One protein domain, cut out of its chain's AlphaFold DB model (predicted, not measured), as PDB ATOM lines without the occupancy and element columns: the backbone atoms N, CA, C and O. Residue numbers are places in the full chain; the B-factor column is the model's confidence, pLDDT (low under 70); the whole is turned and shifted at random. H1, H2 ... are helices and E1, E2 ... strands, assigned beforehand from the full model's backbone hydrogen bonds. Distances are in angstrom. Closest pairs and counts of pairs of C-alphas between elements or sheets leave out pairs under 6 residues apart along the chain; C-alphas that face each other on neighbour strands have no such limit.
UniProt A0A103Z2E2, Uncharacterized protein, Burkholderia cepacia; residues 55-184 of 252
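What this domain is: This is residues 55 to 184 of the 252 residues of an uncharacterized protein of Burkholderia cepacia (UniProt A0A103Z2E2). A long helix, H1, is crossed on one side by two shorter helices, H2 and H3, and a small sheet of three short strands sits next to this group, grazed by residues 64 to 75 of H1 and residues 100 to 105 of H2. The first residues of H1, 55 to 60, stick out free of the rest, and a long loop, residues 152 to 179, winds outward between E2 and E3. The printed part has 130 residues with three named helices and then three named strands, in the order H1 H2 H3 E1 E2 E3; the sheet's order is E1 E2 E3, antiparallel throughout, and the class is mostly helix. The whole is compact, with a radius of gyration of the C-alphas of 15.3 A, and rounded, with spans of 40 by 36 by 24 A.

How they stand to each other: Start with H1, residues 55 to 85, and move on to H2, residues 100 to 118: residues 76 to 80 of H1 touch residues 105 to 109 of H2, and the closest C-alphas, those of Met 79 and His 106, are 6.9 A apart. Their lines stand about perpendicular, at 78 degrees. Next comes H3, residues 125 to 136, which touches residues 68 to 77 of H1; look at Lys 73 and Ala 132, whose C-alphas are the closest at 5.0 A. H1 and H3 run opposite ways at a steep tilt of 60 degrees. H2 and H3 only just touch, with 3 pairs of C-alphas within 8 A, the closest being those of His 112 and Leu 131 at 7.3 A; they run opposite ways at a steep tilt of 45 degrees. The helix packing is mostly crossed, with no touching pair at a shallow tilt. Then look for the meander, in which each strand is the antiparallel neighbour of the one before: E1, residues 143 to 146, E2, residues 149 to 151, and E3, residues 180 to 182. The hairpin of E1 and E2 has N 143 and O 151 within hydrogen-bond range at 3.0 A, and N 151 and O 143 at 2.8 A. The hairpin of E2 and E3 has N 150 and O 181 at 2.9 A, and N 181 and O 150 at 2.9 A. H1 only grazes the sheet, with its residues 64 to 75. H2 also only grazes it, with its residues 100 to 105; the closest C-alphas of H2 and E3, those of Ala 101 and Leu 181, are 5.0 A apart. H3 is not on the sheet, and is apart from E2 and E3. In H1 and H3 every O i to N i+4 pair is within hydrogen-bond range; in H2, 14 of 15 are.

Where its parts are: Find C-alpha 55 at (176.387, 186.729, 175.641); from there H1 runs 45.0 A to C-alpha 85 at (205.812, 214.032, 155.322). H2 covers 28.0 A from Leu 100 to Arg 118, and H3 covers 16.6 A from Thr 125 to Thr 136. E1 measures 9.0 A from Glu 143 to Arg 146, E2 6.8 A from Ile 149 to Cys 151, and E3 6.5 A from Arg 180 to Glu 182, whose C-alpha is at (187.052, 206.493, 150.773).

The domain as a whole: The two C-alphas farthest apart, those of Glu 55 and Ser 88, are 50.8 A apart. The printed part has no cut. The links from H1 to H2, 14 residues, and from E2 to E3, 28 residues, are long, while that from E1 to E2 is tight. The mean pLDDT of the printed part is 87.1; look for values under 70 at residues 56 to 57 and 87 to 92.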
ATOM      1  N   GLU A  55     174.967 186.634 175.292       74.12
ATOM      2  CA  GLU A  55     176.387 186.729 175.641       74.12
ATOM      3  C   GLU A  55     177.218 186.808 174.362       74.12
ATOM      4  O   GLU A  55     177.965 187.768 174.175       74.12
ATOM      5  N   LEU A  56     176.957 185.913 173.404       67.94
ATOM      6  CA  LEU A  56     177.605 185.945 172.092       67.94
ATOM      7  C   LEU A  56     177.359 187.271 171.355       67.94
ATOM      8  O   LEU A  56     178.259 187.825 170.727       67.94
ATOM      9  N   ARG A  57     176.145 187.827 171.443       65.69
ATOM     10  CA  ARG A  57     175.845 189.158 170.884       65.69
ATOM     11  C   ARG A  57     176.671 190.265 171.519       65.69
ATOM     12  O   ARG A  57     177.135 191.144 170.796       65.69
ATOM     13  N   ALA A  58     176.825 190.240 172.841       75.25
ATOM     14  CA  ALA A  58     177.611 191.232 173.561       75.25
ATOM     15  C   ALA A  58     179.099 191.139 173.193       75.25
ATOM     16  O   ALA A  58     179.747 192.169 172.997       75.25
ATOM     17  N   GLU A  59     179.627 189.925 173.016       71.94
ATOM     18  CA  GLU A  59     180.993 189.702 172.529       71.94
ATOM     19  C   GLU A  59     181.180 190.216 171.097       71.94
ATOM     20  O   GLU A  59     182.098 190.995 170.837       71.94
ATOM     21  N   ILE A  60     180.277 189.863 170.173       71.88
ATOM     22  CA  ILE A  60     180.314 190.348 168.783       71.88
ATOM     23  C   ILE A  60     180.244 191.876 168.739       71.88
ATOM     24  O   ILE A  60     180.973 192.507 167.969       71.88
ATOM     25  N   GLU A  61     179.380 192.489 169.548       78.00
ATOM     26  CA  GLU A  61     179.277 193.944 169.630       78.00
ATOM     27  C   GLU A  61     180.571 194.569 170.164       78.00
ATOM     28  O   GLU A  61     181.022 195.578 169.621       78.00
ATOM     29  N   THR A  62     181.195 193.960 171.174       77.38
ATOM     30  CA  THR A  62     182.474 194.416 171.740       77.38
ATOM     31  C   THR A  62     183.577 194.381 170.686       77.38
ATOM     32  O   THR A  62     184.171 195.417 170.391       77.38
ATOM     33  N   ILE A  63     183.757 193.240 170.015       73.06
ATOM     34  CA  ILE A  63     184.744 193.077 168.937       73.06
ATOM     35  C   ILE A  63     184.471 194.065 167.797       73.06
ATOM     36  O   ILE A  63     185.389 194.686 167.266       73.06
ATOM     37  N   SER A  64     183.204 194.255 167.421       75.38
ATOM     38  CA  SER A  64     182.830 195.193 166.355       75.38
ATOM     39  C   SER A  64     183.176 196.638 166.714       75.38
ATOM     40  O   SER A  64     183.637 197.388 165.853       75.38
ATOM     41  N   ARG A  65     182.979 197.038 167.976       83.25
ATOM     42  CA  ARG A  65     183.363 198.368 168.468       83.25
ATOM     43  C   ARG A  65     184.877 198.547 168.433       83.25
ATOM     44  O   ARG A  65     185.345 199.541 167.889       83.25
ATOM     45  N   GLU A  66     185.628 197.568 168.926       80.38
ATOM     46  CA  GLU A  66     187.095 197.596 168.907       80.38
ATOM     47  C   GLU A  66     187.648 197.667 167.479       80.38
ATOM     48  O   GLU A  66     188.527 198.478 167.196       80.38
ATOM     49  N   LEU A  67     187.087 196.897 166.540       77.12
ATOM     50  CA  LEU A  67     187.464 196.948 165.124       77.12
ATOM     51  C   LEU A  67     187.213 198.323 164.496       77.12
ATOM     52  O   LEU A  67     188.015 198.779 163.682       77.12
ATOM     53  N   ARG A  68     186.117 198.997 164.861       86.06
ATOM     54  CA  ARG A  68     185.826 200.356 164.378       86.06
ATOM     55  C   ARG A  68     186.824 201.370 164.922       86.06
ATOM     56  O   ARG A  68     187.307 202.190 164.145       86.06
ATOM     57  N   VAL A  69     187.167 201.283 166.210       87.94
ATOM     58  CA  VAL A  69     188.195 202.134 166.831       87.94
ATOM     59  C   VAL A  69     189.556 201.890 166.182       87.94
ATOM     60  O   VAL A  69     190.206 202.847 165.774       87.94
ATOM     61  N   MET A  70     189.966 200.629 166.007       83.00
ATOM     62  CA  MET A  70     191.229 200.285 165.342       83.00
ATOM     63  C   MET A  70     191.286 200.828 163.913       83.00
ATOM     64  O   MET A  70     192.271 201.443 163.529       83.00
ATOM     65  N   ARG A  71     190.201 200.701 163.146       85.81
ATOM     66  CA  ARG A  71     190.148 201.267 161.796       85.81
ATOM     67  C   ARG A  71     190.268 202.792 161.800       85.81
ATOM     68  O   ARG A  71     190.969 203.350 160.965       85.81
ATOM     69  N   ALA A  72     189.595 203.475 162.724       93.44
ATOM     70  CA  ALA A  72     189.721 204.925 162.852       93.44
ATOM     71  C   ALA A  72     191.132 205.350 163.270       93.44
ATOM     72  O   ALA A  72     191.641 206.341 162.753       93.44
ATOM     73  N   LYS A  73     191.777 204.574 164.147       93.25
ATOM     74  CA  LYS A  73     193.181 204.750 164.519       93.25
ATOM     75  C   LYS A  73     194.077 204.679 163.281       93.25
ATOM     76  O   LYS A  73     194.841 205.611 163.064       93.25
ATOM     77  N   ASP A  74     193.923 203.651 162.448       91.50
ATOM     78  CA  ASP A  74     194.720 203.481 161.227       91.50
ATOM     79  C   ASP A  74     194.548 204.666 160.258       91.50
ATOM     80  O   ASP A  74     195.527 205.151 159.692       91.50
ATOM     81  N   VAL A  75     193.317 205.171 160.098       93.62
ATOM     82  CA  VAL A  75     193.032 206.366 159.281       93.62
ATOM     83  C   VAL A  75     193.745 207.599 159.846       93.62
ATOM     84  O   VAL A  75     194.389 208.335 159.098       93.62
ATOM     85  N   VAL A  76     193.660 207.824 161.161       95.25
ATOM     86  CA  VAL A  76     194.323 208.956 161.826       95.25
ATOM     87  C   VAL A  76     195.841 208.858 161.688       95.25
ATOM     88  O   VAL A  76     196.472 209.862 161.368       95.25
ATOM     89  N   GLU A  77     196.432 207.679 161.897       93.75
ATOM     90  CA  GLU A  77     197.881 207.468 161.773       93.75
ATOM     91  C   GLU A  77     198.375 207.773 160.361       93.75
ATOM     92  O   GLU A  77     199.326 208.536 160.212       93.75
ATOM     93  N   GLN A  78     197.684 207.275 159.335       92.50
ATOM     94  CA  GLN A  78     198.036 207.528 157.936       92.50
ATOM     95  C   GLN A  78     197.909 209.009 157.550       92.50
ATOM     96  O   GLN A  78     198.780 209.553 156.872       92.50
ATOM     97  N   MET A  79     196.847 209.694 157.992       93.56
ATOM     98  CA  MET A  79     196.693 211.134 157.756       93.56
ATOM     99  C   MET A  79     197.796 211.940 158.453       93.56
ATOM    100  O   MET A  79     198.375 212.842 157.856       93.56
ATOM    101  N   VAL A  80     198.127 211.584 159.695       92.12
ATOM    102  CA  VAL A  80     199.210 212.200 160.476       92.12
ATOM    103  C   VAL A  80     200.574 211.978 159.830       92.12
ATOM    104  O   VAL A  80     201.374 212.912 159.765       92.12
ATOM    105  N   GLU A  81     200.857 210.761 159.376       90.69
ATOM    106  CA  GLU A  81     202.099 210.418 158.686       90.69
ATOM    107  C   GLU A  81     202.244 211.212 157.383       90.69
ATOM    108  O   GLU A  81     203.309 211.779 157.123       90.69
ATOM    109  N   ALA A  82     201.159 211.343 156.615       89.38
ATOM    110  CA  ALA A  82     201.130 212.179 155.422       89.38
ATOM    111  C   ALA A  82     201.356 213.662 155.746       89.38
ATOM    112  O   ALA A  82     202.155 214.307 155.073       89.38
ATOM    113  N   ASP A  83     200.735 214.192 156.802       89.00
ATOM    114  CA  ASP A  83     200.938 215.582 157.232       89.00
ATOM    115  C   ASP A  83     202.385 215.857 157.652       89.00
ATOM    116  O   ASP A  83     202.924 216.921 157.363       89.00
ATOM    117  N   ASN A  84     203.018 214.903 158.339       87.44
ATOM    118  CA  ASN A  84     204.409 215.026 158.772       87.44
ATOM    119  C   ASN A  84     205.395 214.927 157.597       87.44
ATOM    120  O   ASN A  84     206.507 215.445 157.689       87.44
ATOM    121  N   SER A  85     204.999 214.237 156.525       84.62
ATOM    122  CA  SER A  85     205.812 214.032 155.322       84.62
ATOM    123  C   SER A  85     205.588 215.116 154.261       84.62
ATOM    124  O   SER A  85     206.404 215.263 153.351       84.62
ATOM    125  N   ALA A  86     204.489 215.870 154.358       79.44
ATOM    126  CA  ALA A  86     204.159 216.945 153.435       79.44
ATOM    127  C   ALA A  86     205.151 218.108 153.587       79.44
ATOM    128  O   ALA A  86     205.353 218.641 154.678       79.44
ATOM    129  N   THR A  87     205.753 218.533 152.474       65.50
ATOM    130  CA  THR A  87     206.706 219.655 152.465       65.50
ATOM    131  C   THR A  87     205.977 220.993 152.295       65.50
ATOM    132  O   THR A  87     206.500 222.051 152.650       65.50
ATOM    133  N   SER A  88     204.734 220.967 151.802       61.03
ATOM    134  CA  SER A  88     203.864 222.140 151.690       61.03
ATOM    135  C   SER A  88     202.397 221.826 152.014       61.03
ATOM    136  O   SER A  88     201.932 220.700 151.858       61.03
ATOM    137  N   VAL A  89     201.628 222.846 152.419       59.31
ATOM    138  CA  VAL A  89     200.174 222.730 152.693       59.31
ATOM    139  C   VAL A  89     199.399 222.262 151.450       59.31
ATOM    140  O   VAL A  89     198.390 221.570 151.548       59.31
ATOM    141  N   SER A  90     199.901 222.598 150.262       53.06
ATOM    142  CA  SER A  90     199.392 222.172 148.955       53.06
ATOM    143  C   SER A  90     199.527 220.666 148.680       53.06
ATOM    144  O   SER A  90     198.826 220.160 147.810       53.06
ATOM    145  N   GLU A  91     200.383 219.950 149.416       55.53
ATOM    146  CA  GLU A  91     200.623 218.502 149.275       55.53
ATOM    147  C   GLU A  91     199.813 217.653 150.262       55.53
ATOM    148  O   GLU A  91     199.956 216.431 150.280       55.53
ATOM    149  N   GLN A  92     198.954 218.271 151.081       63.91
ATOM    150  CA  GLN A  92     198.095 217.557 152.023       63.91
ATOM    151  C   GLN A  92     197.080 216.687 151.272       63.91
ATOM    152  O   GLN A  92     195.950 217.089 150.992       63.91
ATOM    153  N   ASN A  93     197.489 215.458 150.967       74.31
ATOM    154  CA  ASN A  93     196.655 214.448 150.328       74.31
ATOM    155  C   ASN A  93     195.784 213.692 151.345       74.31
ATOM    156  O   ASN A  93     195.264 212.636 151.024       74.31
ATOM    157  N   MET A  94     195.660 214.179 152.590       87.88
ATOM    158  CA  MET A  94     194.850 213.554 153.647       87.88
ATOM    159  C   MET A  94     195.122 212.043 153.771       87.88
ATOM    160  O   MET A  94     194.187 211.255 153.807       87.88
ATOM    161  N   GLY A  95     196.390 211.610 153.750       86.69
ATOM    162  CA  GLY A  95     196.756 210.181 153.783       86.69
ATOM    163  C   GLY A  95     196.412 209.377 152.519       86.69
ATOM    164  O   GLY A  95     196.497 208.157 152.524       86.69
ATOM    165  N   GLY A  96     196.004 210.042 151.439       90.38
ATOM    166  CA  GLY A  96     195.443 209.433 150.236       90.38
ATOM    167  C   GLY A  96     193.946 209.144 150.337       90.38
ATOM    168  O   GLY A  96     193.378 208.639 149.372       90.38
ATOM    169  N   PHE A  97     193.293 209.448 151.463       94.69
ATOM    170  CA  PHE A  97     191.865 209.203 151.638       94.69
ATOM    171  C   PHE A  97     191.015 210.177 150.821       94.69
ATOM    172  O   PHE A  97     191.278 211.378 150.752       94.69
ATOM    173  N   GLY A  98     189.948 209.643 150.234       93.69
ATOM    174  CA  GLY A  98     188.945 210.401 149.500       93.69
ATOM    175  C   GLY A  98     187.646 210.586 150.281       93.69
ATOM    176  O   GLY A  98     187.470 210.136 151.415       93.69
ATOM    177  N   GLY A  99     186.684 211.211 149.618       93.44
ATOM    178  CA  GLY A  99     185.376 211.544 150.151       93.44
ATOM    179  C   GLY A  99     185.403 212.784 151.040       93.44
ATOM    180  O   GLY A  99     186.429 213.206 151.569       93.44
ATOM    181  N   LEU A 100     184.231 213.386 151.217       92.44
ATOM    182  CA  LEU A 100     184.097 214.627 151.978       92.44
ATOM    183  C   LEU A 100     184.406 214.442 153.471       92.44
ATOM    184  O   LEU A 100     184.839 215.391 154.124       92.44
ATOM    185  N   ALA A 101     184.259 213.221 153.999       95.06
ATOM    186  CA  ALA A 101     184.612 212.937 155.385       95.06
ATOM    187  C   ALA A 101     186.122 213.062 155.638       95.06
ATOM    188  O   ALA A 101     186.502 213.423 156.748       95.06
ATOM    189  N   ALA A 102     186.983 212.832 154.635       94.62
ATOM    190  CA  ALA A 102     188.432 212.983 154.792       94.62
ATOM    191  C   ALA A 102     188.810 214.409 155.228       94.62
ATOM    192  O   ALA A 102     189.647 214.583 156.112       94.62
ATOM    193  N   VAL A 103     188.112 215.421 154.697       91.62
ATOM    194  CA  VAL A 103     188.293 216.832 155.076       91.62
ATOM    195  C   VAL A 103     187.935 217.051 156.546       91.62
ATOM    196  O   VAL A 103     188.702 217.648 157.300       91.62
ATOM    197  N   SER A 104     186.773 216.551 156.973       92.62
ATOM    198  CA  SER A 104     186.318 216.676 158.361       92.62
ATOM    199  C   SER A 104     187.242 215.951 159.341       92.62
ATOM    200  O   SER A 104     187.507 216.475 160.422       92.62
ATOM    201  N   LEU A 105     187.764 214.781 158.962       95.25
ATOM    202  CA  LEU A 105     188.706 214.013 159.777       95.25
ATOM    203  C   LEU A 105     190.060 214.706 159.891       95.25
ATOM    204  O   LEU A 105     190.570 214.851 161.000       95.25
ATOM    205  N   HIS A 106     190.605 215.203 158.783       94.00
ATOM    206  CA  HIS A 106     191.845 215.970 158.802       94.00
ATOM    207  C   HIS A 106     191.713 217.221 159.688       94.00
ATOM    208  O   HIS A 106     192.555 217.463 160.553       94.00
ATOM    209  N   ASN A 107     190.599 217.955 159.588       93.81
ATOM    210  CA  ASN A 107     190.323 219.085 160.482       93.81
ATOM    211  C   ASN A 107     190.258 218.662 161.960       93.81
ATOM    212  O   ASN A 107     190.781 219.364 162.827       93.81
ATOM    213  N   ALA A 108     189.650 217.511 162.265       95.12
ATOM    214  CA  ALA A 108     189.617 216.979 163.626       95.12
ATOM    215  C   ALA A 108     191.026 216.649 164.153       95.12
ATOM    216  O   ALA A 108     191.315 216.934 165.316       95.12
ATOM    217  N   ILE A 109     191.916 216.120 163.305       95.00
ATOM    218  CA  ILE A 109     193.327 215.866 163.639       95.00
ATOM    219  C   ILE A 109     194.048 217.175 163.965       95.00
ATOM    220  O   ILE A 109     194.693 217.263 165.009       95.00
ATOM    221  N   VAL A 110     193.907 218.203 163.121       93.31
ATOM    222  CA  VAL A 110     194.527 219.523 163.338       93.31
ATOM    223  C   VAL A 110     194.072 220.128 164.670       93.31
ATOM    224  O   VAL A 110     194.901 220.473 165.512       93.31
ATOM    225  N   VAL A 111     192.759 220.167 164.919       94.75
ATOM    226  CA  VAL A 111     192.195 220.698 166.172       94.75
ATOM    227  C   VAL A 111     192.666 219.895 167.389       94.75
ATOM    228  O   VAL A 111     192.972 220.468 168.439       94.75
ATOM    229  N   HIS A 112     192.747 218.566 167.277       94.81
ATOM    230  CA  HIS A 112     193.203 217.720 168.377       94.81
ATOM    231  C   HIS A 112     194.698 217.924 168.674       94.81
ATOM    232  O   HIS A 112     195.070 218.068 169.840       94.81
ATOM    233  N   ARG A 113     195.540 218.038 167.638       93.25
ATOM    234  CA  ARG A 113     196.969 218.378 167.760       93.25
ATOM    235  C   ARG A 113     197.174 219.707 168.477       93.25
ATOM    236  O   ARG A 113     197.958 219.776 169.422       93.25
ATOM    237  N   GLU A 114     196.433 220.743 168.088       92.75
ATOM    238  CA  GLU A 114     196.494 222.041 168.763       92.75
ATOM    239  C   GLU A 114     196.089 221.948 170.237       92.75
ATOM    240  O   GLU A 114     196.720 222.565 171.093       92.75
ATOM    241  N   ARG A 115     195.041 221.181 170.555       92.94
ATOM    242  CA  ARG A 115     194.581 220.993 171.938       92.94
ATOM    243  C   ARG A 115     195.650 220.327 172.805       92.94
ATOM    244  O   ARG A 115     195.853 220.766 173.934       92.94
ATOM    245  N   ILE A 116     196.312 219.294 172.287       92.56
ATOM    246  CA  ILE A 116     197.413 218.588 172.962       92.56
ATOM    247  C   ILE A 116     198.593 219.538 173.170       92.56
ATOM    248  O   ILE A 116     199.095 219.672 174.285       92.56
ATOM    249  N   HIS A 117     198.960 220.297 172.135       90.81
ATOM    250  CA  HIS A 117     200.035 221.280 172.223       90.81
ATOM    251  C   HIS A 117     199.759 222.359 173.285       90.81
ATOM    252  O   HIS A 117     200.632 222.671 174.091       90.81
ATOM    253  N   ARG A 118     198.520 222.871 173.368       92.00
ATOM    254  CA  ARG A 118     198.105 223.839 174.406       92.00
ATOM    255  C   ARG A 118     198.182 223.280 175.832       92.00
ATOM    256  O   ARG A 118     198.259 224.063 176.773       92.00
ATOM    257  N   ARG A 119     198.155 221.955 176.007       91.19
ATOM    258  CA  ARG A 119     198.348 221.280 177.303       91.19
ATOM    259  C   ARG A 119     199.822 221.028 177.640       91.19
ATOM    260  O   ARG A 119     200.107 220.536 178.724       91.19
ATOM    261  N   GLY A 120     200.749 221.368 176.740       89.38
ATOM    262  CA  GLY A 120     202.172 221.058 176.889       89.38
ATOM    263  C   GLY A 120     202.503 219.580 176.659       89.38
ATOM    264  O   GLY A 120     203.595 219.135 177.001       89.38
ATOM    265  N   GLU A 121     201.569 218.819 176.091       91.25
ATOM    266  CA  GLU A 121     201.742 217.407 175.766       91.25
ATOM    267  C   GLU A 121     202.276 217.246 174.333       91.25
ATOM    268  O   GLU A 121     202.142 218.134 173.486       91.25
ATOM    269  N   GLN A 122     202.899 216.101 174.052       89.06
ATOM    270  CA  GLN A 122     203.372 215.750 172.712       89.06
ATOM    271  C   GLN A 122     202.396 214.786 172.046       89.06
ATOM    272  O   GLN A 122     201.862 213.885 172.693       89.06
ATOM    273  N   TRP A 123     202.187 214.956 170.739       90.69
ATOM    274  CA  TRP A 123     201.407 214.008 169.953       90.69
ATOM    275  C   TRP A 123     202.082 212.634 169.956       90.69
ATOM    276  O   TRP A 123     203.243 212.510 169.566       90.69
ATOM    277  N   GLY A 124     201.341 211.602 170.348       90.12
ATOM    278  CA  GLY A 124     201.833 210.228 170.364       90.12
ATOM    279  C   GLY A 124     200.720 209.207 170.154       90.12
ATOM    280  O   GLY A 124     199.581 209.554 169.854       90.12
ATOM    281  N   THR A 125     201.038 207.926 170.335       88.25
ATOM    282  CA  THR A 125     200.088 206.820 170.129       88.25
ATOM    283  C   THR A 125     198.836 206.936 171.005       88.25
ATOM    284  O   THR A 125     197.743 206.609 170.552       88.25
ATOM    285  N   SER A 126     198.963 207.438 172.237       90.38
ATOM    286  CA  SER A 126     197.817 207.683 173.123       90.38
ATOM    287  C   SER A 126     196.863 208.740 172.562       90.38
ATOM    288  O   SER A 126     195.655 208.540 172.602       90.38
ATOM    289  N   SER A 127     197.396 209.817 171.978       92.81
ATOM    290  CA  SER A 127     196.622 210.876 171.317       92.81
ATOM    291  C   SER A 127     195.839 210.355 170.115       92.81
ATOM    292  O   SER A 127     194.692 210.733 169.893       92.81
ATOM    293  N   VAL A 128     196.454 209.461 169.337       92.56
ATOM    294  CA  VAL A 128     195.802 208.814 168.193       92.56
ATOM    295  C   VAL A 128     194.622 207.964 168.666       92.56
ATOM    296  O   VAL A 128     193.534 208.075 168.106       92.56
ATOM    297  N   ILE A 129     194.821 207.135 169.697       92.44
ATOM    298  CA  ILE A 129     193.766 206.272 170.246       92.44
ATOM    299  C   ILE A 129     192.631 207.120 170.832       92.44
ATOM    300  O   ILE A 129     191.471 206.868 170.515       92.44
ATOM    301  N   GLU A 130     192.951 208.165 171.605       94.75
ATOM    302  CA  GLU A 130     191.950 209.090 172.156       94.75
ATOM    303  C   GLU A 130     191.104 209.716 171.040       94.75
ATOM    304  O   GLU A 130     189.872 209.730 171.116       94.75
ATOM    305  N   LEU A 131     191.742 210.202 169.971       95.94
ATOM    306  CA  LEU A 131     191.022 210.772 168.839       95.94
ATOM    307  C   LEU A 131     190.174 209.723 168.109       95.94
ATOM    308  O   LEU A 131     189.033 210.012 167.759       95.94
ATOM    309  N   ALA A 132     190.689 208.512 167.905       94.69
ATOM    310  CA  ALA A 132     189.946 207.421 167.276       94.69
ATOM    311  C   ALA A 132     188.694 207.035 168.084       94.69
ATOM    312  O   ALA A 132     187.617 206.844 167.512       94.69
ATOM    313  N   ASP A 133     188.794 206.994 169.414       95.56
ATOM    314  CA  ASP A 133     187.651 206.773 170.300       95.56
ATOM    315  C   ASP A 133     186.611 207.891 170.175       95.56
ATOM    316  O   ASP A 133     185.412 207.618 170.074       95.56
ATOM    317  N   LEU A 134     187.046 209.154 170.129       95.75
ATOM    318  CA  LEU A 134     186.148 210.297 169.947       95.75
ATOM    319  C   LEU A 134     185.448 210.259 168.583       95.75
ATOM    320  O   LEU A 134     184.228 210.410 168.507       95.75
ATOM    321  N   LEU A 135     186.206 210.012 167.514       95.75
ATOM    322  CA  LEU A 135     185.712 209.962 166.138       95.75
ATOM    323  C   LEU A 135     184.752 208.802 165.886       95.75
ATOM    324  O   LEU A 135     183.972 208.868 164.945       95.75
ATOM    325  N   THR A 136     184.799 207.746 166.692       93.81
ATOM    326  CA  THR A 136     183.932 206.569 166.541       93.81
ATOM    327  C   THR A 136     182.871 206.470 167.626       93.81
ATOM    328  O   THR A 136     182.108 205.505 167.639       93.81
ATOM    329  N   LEU A 137     182.797 207.434 168.550       94.00
ATOM    330  CA  LEU A 137     181.955 207.344 169.744       94.00
ATOM    331  C   LEU A 137     182.192 206.014 170.495       94.00
ATOM    332  O   LEU A 137     181.246 205.278 170.788       94.00
ATOM    333  N   GLN A 138     183.463 205.686 170.754       92.56
ATOM    334  CA  GLN A 138     183.912 204.419 171.354       92.56
ATOM    335  C   GLN A 138     183.436 203.198 170.541       92.56
ATOM    336  O   GLN A 138     182.839 202.256 171.073       92.56
ATOM    337  N   GLY A 139     183.595 203.262 169.216       85.25
ATOM    338  CA  GLY A 139     183.186 202.207 168.284       85.25
ATOM    339  C   GLY A 139     181.674 202.074 168.041       85.25
ATOM    340  O   GLY A 139     181.234 201.113 167.403       85.25
ATOM    341  N   LYS A 140     180.841 202.996 168.541       88.62
ATOM    342  CA  LYS A 140     179.383 203.000 168.285       88.62
ATOM    343  C   LYS A 140     179.007 203.606 166.932       88.62
ATOM    344  O   LYS A 140     177.899 203.369 166.452       88.62
ATOM    345  N   ALA A 141     179.896 204.401 166.356       88.12
ATOM    346  CA  ALA A 141     179.813 204.967 165.022       88.12
ATOM    347  C   ALA A 141     180.912 204.368 164.133       88.12
ATOM    348  O   ALA A 141     181.760 203.615 164.605       88.12
ATOM    349  N   TRP A 142     180.879 204.742 162.856       88.38
ATOM    350  CA  TRP A 142     181.660 204.167 161.764       88.38
ATOM    351  C   TRP A 142     181.140 202.816 161.289       88.38
ATOM    352  O   TRP A 142     181.285 201.789 161.946       88.38
ATOM    353  N   GLU A 143     180.550 202.817 160.098       85.19
ATOM    354  CA  GLU A 143     180.048 201.605 159.458       85.19
ATOM    355  C   GLU A 143     180.736 201.395 158.115       85.19
ATOM    356  O   GLU A 143     180.897 202.330 157.327       85.19
ATOM    357  N   GLN A 144     181.126 200.155 157.834       85.25
ATOM    358  CA  GLN A 144     181.631 199.801 156.516       85.25
ATOM    359  C   GLN A 144     180.450 199.643 155.562       85.25
ATOM    360  O   GLN A 144     179.631 198.743 155.720       85.25
ATOM    361  N   VAL A 145     180.362 200.529 154.573       87.62
ATOM    362  CA  VAL A 145     179.292 200.501 153.567       87.62
ATOM    363  C   VAL A 145     179.568 199.400 152.549       87.62
ATOM    364  O   VAL A 145     178.685 198.621 152.206       87.62
ATOM    365  N   ARG A 146     180.807 199.358 152.058       84.00
ATOM    366  CA  ARG A 146     181.340 198.366 151.117       84.00
ATOM    367  C   ARG A 146     182.873 198.363 151.213       84.00
ATOM    368  O   ARG A 146     183.422 199.237 151.890       84.00
ATOM    369  N   PRO A 147     183.590 197.414 150.583       84.94
ATOM    370  CA  PRO A 147     185.048 197.454 150.544       84.94
ATOM    371  C   PRO A 147     185.545 198.825 150.072       84.94
ATOM    372  O   PRO A 147     185.046 199.359 149.083       84.94
ATOM    373  N   GLY A 148     186.465 199.421 150.828       86.56
ATOM    374  CA  GLY A 148     187.015 200.738 150.517       86.56
ATOM    375  C   GLY A 148     186.181 201.944 150.963       86.56
ATOM    376  O   GLY A 148     186.643 203.066 150.801       86.56
ATOM    377  N   ILE A 149     184.961 201.762 151.491       92.12
ATOM    378  CA  ILE A 149     184.073 202.886 151.836       92.12
ATOM    379  C   ILE A 149     183.544 202.778 153.257       92.12
ATOM    380  O   ILE A 149     182.831 201.832 153.611       92.12
ATOM    381  N   LEU A 150     183.823 203.819 154.033       92.69
ATOM    382  CA  LEU A 150     183.431 203.954 155.425       92.69
ATOM    383  C   LEU A 150     182.446 205.114 155.573       92.69
ATOM    384  O   LEU A 150     182.583 206.164 154.948       92.69
ATOM    385  N   CYS A 151     181.422 204.915 156.394       94.12
ATOM    386  CA  CYS A 151     180.481 205.953 156.772       94.12
ATOM    387  C   CYS A 151     180.817 206.449 158.174       94.12
ATOM    388  O   CYS A 151     180.661 205.688 159.120       94.12
ATOM    389  N   THR A 152     181.208 207.712 158.316       94.81
ATOM    390  CA  THR A 152     181.603 208.333 159.594       94.81
ATOM    391  C   THR A 152     180.432 208.947 160.366       94.81
ATOM    392  O   THR A 152     180.628 209.553 161.413       94.81
ATOM    393  N   LYS A 153     179.208 208.791 159.854       92.50
ATOM    394  CA  LYS A 153     177.982 209.395 160.381       92.50
ATOM    395  C   LYS A 153     177.691 208.945 161.815       92.50
ATOM    396  O   LYS A 153     177.670 207.743 162.097       92.50
ATOM    397  N   PHE A 154     177.359 209.886 162.694       90.38
ATOM    398  CA  PHE A 154     176.981 209.593 164.076       90.38
ATOM    399  C   PHE A 154     175.493 209.248 164.226       90.38
ATOM    400  O   PHE A 154     174.645 209.650 163.415       90.38
ATOM    401  N   PRO A 155     175.126 208.514 165.295       83.69
ATOM    402  CA  PRO A 155     173.730 208.325 165.661       83.69
ATOM    403  C   PRO A 155     173.013 209.673 165.822       83.69
ATOM    404  O   PRO A 155     173.445 210.532 166.583       83.69
ATOM    405  N   GLY A 156     171.894 209.854 165.118       83.38
ATOM    406  CA  GLY A 156     171.096 211.083 165.190       83.38
ATOM    407  C   GLY A 156     171.461 212.155 164.160       83.38
ATOM    408  O   GLY A 156     170.742 213.149 164.052       83.38
ATOM    409  N   GLU A 157     172.500 211.951 163.353       87.00
ATOM    410  CA  GLU A 157     172.793 212.828 162.219       87.00
ATOM    411  C   GLU A 157     171.897 212.512 161.013       87.00
ATOM    412  O   GLU A 157     171.314 211.425 160.886       87.00
ATOM    413  N   ALA A 158     171.777 213.476 160.102       86.69
ATOM    414  CA  ALA A 158     171.144 213.291 158.800       86.69
ATOM    415  C   ALA A 158     172.213 213.019 157.733       86.69
ATOM    416  O   ALA A 158     173.364 213.431 157.866       86.69
ATOM    417  N   GLY A 159     171.840 212.294 156.684       86.56
ATOM    418  CA  GLY A 159     172.668 212.117 155.496       86.56
ATOM    419  C   GLY A 159     171.784 211.793 154.294       86.56
ATOM    420  O   GLY A 159     170.662 211.332 154.491       86.56
ATOM    421  N   PRO A 160     172.264 211.975 153.055       88.50
ATOM    422  CA  PRO A 160     171.460 211.753 151.848       88.50
ATOM    423  C   PRO A 160     170.957 210.308 151.706       88.50
ATOM    424  O   PRO A 160     169.994 210.043 150.991       88.50
ATOM    425  N   CYS A 161     171.578 209.361 152.417       87.88
ATOM    426  CA  CYS A 161     171.169 207.962 152.421       87.88
ATOM    427  C   CYS A 161     169.838 207.704 153.153       87.88
ATOM    428  O   CYS A 161     169.209 206.675 152.904       87.88
ATOM    429  N   ASN A 162     169.369 208.604 154.030       84.62
ATOM    430  CA  ASN A 162     168.127 208.410 154.778       84.62
ATOM    431  C   ASN A 162     167.269 209.685 154.901       84.62
ATOM    432  O   ASN A 162     167.769 210.797 155.002       84.62
ATOM    433  N   LYS A 163     165.936 209.521 154.892       74.69
ATOM    434  CA  LYS A 163     164.975 210.644 154.961       74.69
ATOM    435  C   LYS A 163     164.878 211.285 156.355       74.69
ATOM    436  O   LYS A 163     164.356 212.385 156.484       74.69
ATOM    437  N   SER A 164     165.339 210.593 157.395       77.50
ATOM    438  CA  SER A 164     165.267 211.027 158.792       77.50
ATOM    439  C   SER A 164     166.573 210.740 159.529       77.50
ATOM    440  O   SER A 164     167.392 209.924 159.097       77.50
ATOM    441  N   LYS A 165     166.747 211.370 160.696       81.88
ATOM    442  CA  LYS A 165     167.818 211.028 161.641       81.88
ATOM    443  C   LYS A 165     167.741 209.536 161.974       81.88
ATOM    444  O   LYS A 165     166.661 209.021 162.257       81.88
ATOM    445  N   GLY A 166     168.867 208.831 161.897       77.25
ATOM    446  CA  GLY A 166     168.887 207.380 162.086       77.25
ATOM    447  C   GLY A 166     170.170 206.719 161.597       77.25
ATOM    448  O   GLY A 166     171.094 207.408 161.150       77.25
ATOM    449  N   ARG A 167     170.198 205.380 161.674       79.75
ATOM    450  CA  ARG A 167     171.334 204.570 161.215       79.75
ATOM    451  C   ARG A 167     171.630 204.830 159.728       79.75
ATOM    452  O   ARG A 167     170.696 205.131 158.977       79.75
ATOM    453  N   PRO A 168     172.908 204.760 159.308       83.69
ATOM    454  CA  PRO A 168     173.267 204.824 157.897       83.69
ATOM    455  C   PRO A 168     172.513 203.768 157.089       83.69
ATOM    456  O   PRO A 168     172.280 202.669 157.584       83.69
ATOM    457  N   GLU A 169     172.167 204.101 155.848       85.12
ATOM    458  CA  GLU A 169     171.590 203.166 154.877       85.12
ATOM    459  C   GLU A 169     172.624 202.908 153.764       85.12
ATOM    460  O   GLU A 169     172.714 203.701 152.819       85.12
ATOM    461  N   PRO A 170     173.459 201.854 153.881       84.25
ATOM    462  CA  PRO A 170     174.547 201.578 152.943       84.25
ATOM    463  C   PRO A 170     174.091 201.460 151.486       84.25
ATOM    464  O   PRO A 170     174.792 201.927 150.589       84.25
ATOM    465  N   SER A 171     172.891 200.913 151.251       84.06
ATOM    466  CA  SER A 171     172.317 200.733 149.907       84.06
ATOM    467  C   SER A 171     172.101 202.050 149.150       84.06
ATOM    468  O   SER A 171     172.059 202.058 147.922       84.06
ATOM    469  N   LYS A 172     172.005 203.176 149.871       88.44
ATOM    470  CA  LYS A 172     171.767 204.522 149.326       88.44
ATOM    471  C   LYS A 172     172.961 205.451 149.535       88.44
ATOM    472  O   LYS A 172     172.806 206.671 149.556       88.44
ATOM    473  N   CYS A 173     174.153 204.899 149.752       91.38
ATOM    474  CA  CYS A 173     175.361 205.696 149.922       91.38
ATOM    475  C   CYS A 173     175.693 206.455 148.626       91.38
ATOM    476  O   CYS A 173     175.898 205.848 147.576       91.38
ATOM    477  N   GLN A 174     175.753 207.785 148.714       91.12
ATOM    478  CA  GLN A 174     176.061 208.681 147.596       91.12
ATOM    479  C   GLN A 174     177.491 209.206 147.688       91.12
ATOM    480  O   GLN A 174     178.029 209.357 148.789       91.12
ATOM    481  N   SER A 175     178.098 209.524 146.541       91.31
ATOM    482  CA  SER A 175     179.480 209.997 146.519       91.31
ATOM    483  C   SER A 175     179.685 211.394 147.088       91.31
ATOM    484  O   SER A 175     180.732 211.644 147.674       91.31
ATOM    485  N   SER A 176     178.655 212.232 147.007       90.50
ATOM    486  CA  SER A 176     178.578 213.584 147.567       90.50
ATOM    487  C   SER A 176     178.245 213.628 149.065       90.50
ATOM    488  O   SER A 176     178.056 214.703 149.628       90.50
ATOM    489  N   CYS A 177     178.126 212.483 149.742       93.19
ATOM    490  CA  CYS A 177     177.798 212.455 151.166       93.19
ATOM    491  C   CYS A 177     178.971 212.969 152.018       93.19
ATOM    492  O   CYS A 177     180.065 212.407 151.965       93.19
ATOM    493  N   VAL A 178     178.712 213.954 152.886       93.75
ATOM    494  CA  VAL A 178     179.700 214.520 153.832       93.75
ATOM    495  C   VAL A 178     180.283 213.498 154.812       93.75
ATOM    496  O   VAL A 178     181.373 213.686 155.331       93.75
ATOM    497  N   HIS A 179     179.576 212.387 155.027       95.38
ATOM    498  CA  HIS A 179     179.968 211.308 155.939       95.38
ATOM    499  C   HIS A 179     180.670 210.141 155.243       95.38
ATOM    500  O   HIS A 179     180.857 209.091 155.854       95.38
ATOM    501  N   ARG A 180     180.956 210.248 153.943       95.62
ATOM    502  CA  ARG A 180     181.605 209.180 153.180       95.62
ATOM    503  C   ARG A 180     183.112 209.403 153.182       95.62
ATOM    504  O   ARG A 180     183.578 210.418 152.673       95.62
ATOM    505  N   LEU A 181     183.833 208.432 153.724       96.44
ATOM    506  CA  LEU A 181     185.283 208.305 153.648       96.44
ATOM    507  C   LEU A 181     185.619 207.192 152.652       96.44
ATOM    508  O   LEU A 181     185.004 206.121 152.681       96.44
ATOM    509  N   GLU A 182     186.575 207.449 151.770       96.19
ATOM    510  CA  GLU A 182     187.052 206.493 150.773       96.19
ATOM    511  C   GLU A 182     188.519 206.148 151.017       96.19
ATOM    512  O   GLU A 182     189.348 207.036 151.187       96.19
ATOM    513  N   GLU A 183     188.833 204.857 151.021       94.25
ATOM    514  CA  GLU A 183     190.191 204.339 151.177       94.25
ATOM    515  C   GLU A 183     191.082 204.725 149.988       94.25
ATOM    516  O   GLU A 183     190.629 204.771 148.838       94.25
ATOM    517  N   ALA A 184     192.371 204.926 150.260       92.56
ATOM    518  CA  ALA A 184     193.335 205.408 149.272       92.56
ATOM    519  C   ALA A 184     193.487 204.492 148.048       92.56
ATOM    520  O   ALA A 184     193.674 204.974 146.932       92.56
TER     521      ALA A 184